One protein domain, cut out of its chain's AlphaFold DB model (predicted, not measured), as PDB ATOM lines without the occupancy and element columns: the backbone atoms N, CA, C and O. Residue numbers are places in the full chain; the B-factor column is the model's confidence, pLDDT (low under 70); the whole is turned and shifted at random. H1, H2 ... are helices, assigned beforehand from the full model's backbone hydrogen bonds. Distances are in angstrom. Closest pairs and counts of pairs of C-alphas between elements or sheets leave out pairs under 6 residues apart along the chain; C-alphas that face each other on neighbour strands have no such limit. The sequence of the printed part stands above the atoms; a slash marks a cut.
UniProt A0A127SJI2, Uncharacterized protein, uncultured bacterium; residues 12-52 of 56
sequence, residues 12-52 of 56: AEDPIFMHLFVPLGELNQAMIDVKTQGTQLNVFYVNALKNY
ATOM      1  N   ALA A  12     -20.057 -50.194  -4.834       78.06
ATOM      2  CA  ALA A  12     -19.720 -48.922  -4.202       78.06
ATOM      3  C   ALA A  12     -18.369 -48.337  -4.661       78.06
ATOM      4  O   ALA A  12     -18.177 -47.126  -4.573       78.06
ATOM      5  N   GLU A  13     -17.443 -49.175  -5.134       83.00
ATOM      6  CA  GLU A  13     -16.119 -48.774  -5.640       83.00
ATOM      7  C   GLU A  13     -16.078 -48.673  -7.171       83.00
ATOM      8  O   GLU A  13     -15.118 -48.145  -7.738       83.00
ATOM      9  N   ASP A  14     -17.110 -49.168  -7.858       87.38
ATOM     10  CA  ASP A  14     -17.187 -49.107  -9.309       87.38
ATOM     11  C   ASP A  14     -17.465 -47.657  -9.768       87.38
ATOM     12  O   ASP A  14     -18.469 -47.068  -9.357       87.38
ATOM     13  N   PRO A  15     -16.636 -47.062 -10.649       85.12
ATOM     14  CA  PRO A  15     -16.794 -45.672 -11.087       85.12
ATOM     15  C   PRO A  15     -18.132 -45.365 -11.772       85.12
ATOM     16  O   PRO A  15     -18.528 -44.206 -11.869       85.12
ATOM     17  N   ILE A  16     -18.811 -46.388 -12.290       83.69
ATOM     18  CA  ILE A  16     -20.120 -46.277 -12.928       83.69
ATOM     19  C   ILE A  16     -21.214 -46.397 -11.864       83.69
ATOM     20  O   ILE A  16     -22.120 -45.561 -11.819       83.69
ATOM     21  N   PHE A  17     -21.146 -47.416 -11.002       79.19
ATOM     22  CA  PHE A  17     -22.217 -47.702 -10.043       79.19
ATOM     23  C   PHE A  17     -22.158 -46.860  -8.766       79.19
ATOM     24  O   PHE A  17     -23.210 -46.628  -8.173       79.19
ATOM     25  N   MET A  18     -20.997 -46.322  -8.379       80.38
ATOM     26  CA  MET A  18     -20.839 -45.509  -7.165       80.38
ATOM     27  C   MET A  18     -21.812 -44.323  -7.119       80.38
ATOM     28  O   MET A  18     -22.332 -43.974  -6.064       80.38
ATOM     29  N   HIS A  19     -22.134 -43.749  -8.280       79.69
ATOM     30  CA  HIS A  19     -23.061 -42.622  -8.410       79.69
ATOM     31  C   HIS A  19     -24.533 -42.991  -8.183       79.69
ATOM     32  O   HIS A  19     -25.372 -42.102  -8.035       79.69
ATOM     33  N   LEU A  20     -24.869 -44.283  -8.174       80.25
ATOM     34  CA  LEU A  20     -26.217 -44.770  -7.877       80.25
ATOM     35  C   LEU A  20     -26.475 -44.885  -6.373       80.25
ATOM     36  O   LEU A  20     -27.629 -45.024  -5.958       80.25
ATOM     37  N   PHE A  21     -25.421 -44.837  -5.558       80.56
ATOM     38  CA  PHE A  21     -25.524 -44.952  -4.116       80.56
ATOM     39  C   PHE A  21     -25.400 -43.577  -3.469       80.56
ATOM     40  O   PHE A  21     -24.447 -42.840  -3.697       80.56
ATOM     41  N   VAL A  22     -26.376 -43.246  -2.629       79.00
ATOM     42  CA  VAL A  22     -26.381 -42.012  -1.844       79.00
ATOM     43  C   VAL A  22     -26.342 -42.397  -0.367       79.00
ATOM     44  O   VAL A  22     -27.188 -43.190   0.065       79.00
ATOM     45  N   PRO A  23     -25.397 -41.868   0.426       80.75
ATOM     46  CA  PRO A  23     -25.378 -42.080   1.868       80.75
ATOM     47  C   PRO A  23     -26.685 -41.627   2.528       80.75
ATOM     48  O   PRO A  23     -27.266 -40.606   2.162       80.75
ATOM     49  N   LEU A  24     -27.125 -42.343   3.568       80.94
ATOM     50  CA  LEU A  24     -28.374 -42.023   4.276       80.94
ATOM     51  C   LEU A  24     -28.403 -40.586   4.817       80.94
ATOM     52  O   LEU A  24     -29.442 -39.934   4.764       80.94
ATOM     53  N   GLY A  25     -27.272 -40.080   5.318       83.88
ATOM     54  CA  GLY A  25     -27.168 -38.704   5.809       83.88
ATOM     55  C   GLY A  25     -27.419 -37.665   4.714       83.88
ATOM     56  O   GLY A  25     -28.191 -36.730   4.920       83.88
ATOM     57  N   GLU A  26     -26.835 -37.871   3.533       84.94
ATOM     58  CA  GLU A  26     -27.019 -36.990   2.376       84.94
ATOM     59  C   GLU A  26     -28.448 -37.060   1.839       84.94
ATOM     60  O   GLU A  26     -29.044 -36.026   1.543       84.94
ATOM     61  N   LEU A  27     -29.042 -38.258   1.794       84.81
ATOM     62  CA  LEU A  27     -30.441 -38.434   1.406       84.81
ATOM     63  C   LEU A  27     -31.388 -37.701   2.367       84.81
ATOM     64  O   LEU A  27     -32.294 -36.990   1.927       84.81
ATOM     65  N   ASN A  28     -31.167 -37.842   3.677       86.94
ATOM     66  CA  ASN A  28     -31.965 -37.167   4.698       86.94
ATOM     67  C   ASN A  28     -31.862 -35.642   4.571       86.94
ATOM     68  O   ASN A  28     -32.885 -34.956   4.617       86.94
ATOM     69  N   GLN A  29     -30.652 -35.112   4.363       89.19
ATOM     70  CA  GLN A  29     -30.451 -33.678   4.167       89.19
ATOM     71  C   GLN A  29     -31.115 -33.188   2.874       89.19
ATOM     72  O   GLN A  29     -31.859 -32.212   2.902       89.19
ATOM     73  N   ALA A  30     -30.949 -33.910   1.763       88.44
ATOM     74  CA  ALA A  30     -31.586 -33.570   0.494       88.44
ATOM     75  C   ALA A  30     -33.121 -33.543   0.609       88.44
ATOM     76  O   ALA A  30     -33.775 -32.658   0.057       88.44
ATOM     77  N   MET A  31     -33.716 -34.465   1.376       89.19
ATOM     78  CA  MET A  31     -35.155 -34.458   1.660       89.19
ATOM     79  C   MET A  31     -35.610 -33.225   2.452       89.19
ATOM     80  O   MET A  31     -36.718 -32.728   2.219       89.19
ATOM     81  N   ILE A  32     -34.795 -32.742   3.394       92.88
ATOM     82  CA  ILE A  32     -35.064 -31.504   4.140       92.88
ATOM     83  C   ILE A  32     -34.951 -30.302   3.199       92.88
ATOM     84  O   ILE A  32     -35.849 -29.454   3.169       92.88
ATOM     85  N   ASP A  33     -33.898 -30.256   2.387       91.88
ATOM     86  CA  ASP A  33     -33.624 -29.142   1.488       91.88
ATOM     87  C   ASP A  33     -34.718 -29.001   0.430       91.88
ATOM     88  O   ASP A  33     -35.207 -27.898   0.209       91.88
ATOM     89  N   VAL A  34     -35.192 -30.107  -0.157       92.44
ATOM     90  CA  VAL A  34     -36.314 -30.099  -1.114       92.44
ATOM     91  C   VAL A  34     -37.589 -29.504  -0.503       92.44
ATOM     92  O   VAL A  34     -38.352 -28.838  -1.206       92.44
ATOM     93  N   LYS A  35     -37.837 -29.710   0.797       90.50
ATOM     94  CA  LYS A  35     -39.022 -29.182   1.500       90.50
ATOM     95  C   LYS A  35     -38.848 -27.741   1.978       90.50
ATOM     96  O   LYS A  35     -39.842 -27.042   2.166       90.50
ATOM     97  N   THR A  36     -37.612 -27.301   2.176       93.75
ATOM     98  CA  THR A  36     -37.296 -25.965   2.685       93.75
ATOM     99  C   THR A  36     -37.366 -24.943   1.554       93.75
ATOM    100  O   THR A  36     -36.619 -25.019   0.581       93.75
ATOM    101  N   GLN A  37     -38.268 -23.967   1.664       90.50
ATOM    102  CA  GLN A  37     -38.431 -22.937   0.637       90.50
ATOM    103  C   GLN A  37     -37.174 -22.069   0.509       90.50
ATOM    104  O   GLN A  37     -36.601 -21.634   1.504       90.50
ATOM    105  N   GLY A  38     -36.768 -21.798  -0.733       87.81
ATOM    106  CA  GLY A  38     -35.619 -20.942  -1.041       87.81
ATOM    107  C   GLY A  38     -34.274 -21.666  -1.129       87.81
ATOM    108  O   GLY A  38     -33.291 -21.049  -1.536       87.81
ATOM    109  N   THR A  39     -34.207 -22.967  -0.827       93.75
ATOM    110  CA  THR A  39     -33.011 -23.763  -1.144       93.75
ATOM    111  C   THR A  39     -32.900 -23.984  -2.654       93.75
ATOM    112  O   THR A  39     -33.896 -23.991  -3.386       93.75
ATOM    113  N   GLN A  40     -31.678 -24.220  -3.138       91.56
ATOM    114  CA  GLN A  40     -31.448 -24.518  -4.556       91.56
ATOM    115  C   GLN A  40     -32.203 -25.781  -4.998       91.56
ATOM    116  O   GLN A  40     -32.815 -25.787  -6.068       91.56
ATOM    117  N   LEU A  41     -32.226 -26.820  -4.153       89.31
ATOM    118  CA  LEU A  41     -32.945 -28.067  -4.420       89.31
ATOM    119  C   LEU A  41     -34.461 -27.864  -4.482       89.31
ATOM    120  O   LEU A  41     -35.107 -28.411  -5.375       89.31
ATOM    121  N   ASN A  42     -35.033 -27.047  -3.595       94.44
ATOM    122  CA  ASN A  42     -36.452 -26.705  -3.647       94.44
ATOM    123  C   ASN A  42     -36.806 -25.966  -4.944       94.44
ATOM    124  O   ASN A  42     -37.759 -26.345  -5.624       94.44
ATOM    125  N   VAL A  43     -36.017 -24.955  -5.324       93.25
ATOM    126  CA  VAL A  43     -36.240 -24.185  -6.558       93.25
ATOM    127  C   VAL A  43     -36.140 -25.085  -7.789       93.25
ATOM    128  O   VAL A  43     -37.020 -25.048  -8.653       93.25
ATOM    129  N   PHE A  44     -35.104 -25.924  -7.859       92.75
ATOM    130  CA  PHE A  44     -34.937 -26.897  -8.936       92.75
ATOM    131  C   PHE A  44     -36.133 -27.852  -9.019       92.75
ATOM    132  O   PHE A  44     -36.742 -27.979 -10.083       92.75
ATOM    133  N   TYR A  45     -36.517 -28.470  -7.899       91.00
ATOM    134  CA  TYR A  45     -37.609 -29.440  -7.840       91.00
ATOM    135  C   TYR A  45     -38.958 -28.825  -8.237       91.00
ATOM    136  O   TYR A  45     -39.682 -29.383  -9.061       91.00
ATOM    137  N   VAL A  46     -39.283 -27.635  -7.725       91.50
ATOM    138  CA  VAL A  46     -40.514 -26.911  -8.083       91.50
ATOM    139  C   VAL A  46     -40.541 -26.562  -9.573       91.50
ATOM    140  O   VAL A  46     -41.584 -26.685 -10.215       91.50
ATOM    141  N   ASN A  47     -39.411 -26.153 -10.151       91.75
ATOM    142  CA  ASN A  47     -39.322 -25.875 -11.585       91.75
ATOM    143  C   ASN A  47     -39.461 -27.149 -12.427       91.75
ATOM    144  O   ASN A  47     -40.150 -27.130 -13.446       91.75
ATOM    145  N   ALA A  48     -38.871 -28.263 -11.989       90.81
ATOM    146  CA  ALA A  48     -39.036 -29.558 -12.639       90.81
ATOM    147  C   ALA A  48     -40.508 -29.999 -12.643       90.81
ATOM    148  O   ALA A  48     -41.018 -30.385 -13.691       90.81
ATOM    149  N   LEU A  49     -41.218 -29.851 -11.518       89.06
ATOM    150  CA  LEU A  49     -42.653 -30.144 -11.431       89.06
ATOM    151  C   LEU A  49     -43.499 -29.253 -12.348       89.06
ATOM    152  O   LEU A  49     -44.414 -29.748 -12.997       89.06
ATOM    153  N   LYS A  50     -43.187 -27.954 -12.446       89.38
ATOM    154  CA  LYS A  50     -43.874 -27.038 -13.377       89.38
ATOM    155  C   LYS A  50     -43.675 -27.436 -14.839       89.38
ATOM    156  O   LYS A  50     -44.590 -27.297 -15.646       89.38
ATOM    157  N   ASN A  51     -42.482 -27.920 -15.175       84.75
ATOM    158  CA  ASN A  51     -42.127 -28.347 -16.526       84.75
ATOM    159  C   ASN A  51     -42.554 -29.790 -16.831       84.75
ATOM    160  O   ASN A  51     -42.517 -30.209 -17.991       84.75
ATOM    161  N   TYR A  52     -42.963 -30.554 -15.817       84.12
ATOM    162  CA  TYR A  52     -43.431 -31.918 -15.978       84.12
ATOM    163  C   TYR A  52     -44.799 -31.913 -16.666       84.12
ATOM    164  O   TYR A  52     -45.834 -31.662 -16.057       84.12
TER     165      TYR A  52
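What this domain is: This is residues 12 to 52 of the 56 residues of an uncharacterized protein of uncultured bacterium (UniProt A0A127SJI2). What shape does the printed part make? A tail with no named element, residues 12 to 23, leads into H1, and H1 meets H2 near its far end to make a corner, like an L. Residues 13 to 19 of the tail stick out. What is it built of? The printed part has 41 residues with two named helices, H1 then H2, and no named strand; its class is all helix. How full is it? It is loose, with a radius of gyration of the C-alphas of 13.0 A, and flat, spanning 35 by 23 by 12 A.

How they stand to each other: How do the helices meet? H1, residues 24 to 35, and H2, residues 40 to 51, touch, H1 with residues 30 to 35 alone and H2 with residues 40 to 45 alone. Their closest C-alphas, those of Val 34 and Asn 42, are 4.2 A apart. How are they turned? They run the same way at a steep tilt of 62 degrees, with their centres 15.0 A apart. What do the backbones show? In H2 every O i to N i+4 pair is within hydrogen-bond range; in H1, 7 of 8 are.

Where its parts are: Where is H1? It begins at C-alpha 24, (-28.374, -42.023, 4.276), and measures 16.9 A from first to last C-alpha. Where is H2? It measures 16.5 A from C-alpha 40 to C-alpha 51, the latter at (-42.127, -28.347, -16.526).

The domain as a whole: How far does it reach? The two C-alphas farthest apart, those of Glu 13 and Lys 50, are 36.1 A apart. Is it continuous? The printed part has no cut, and the link from H1 to H2 is tight, with 4 residues between them. How confident is the model? Mean pLDDT of the printed part is 87.1, and no printed residue is under 70.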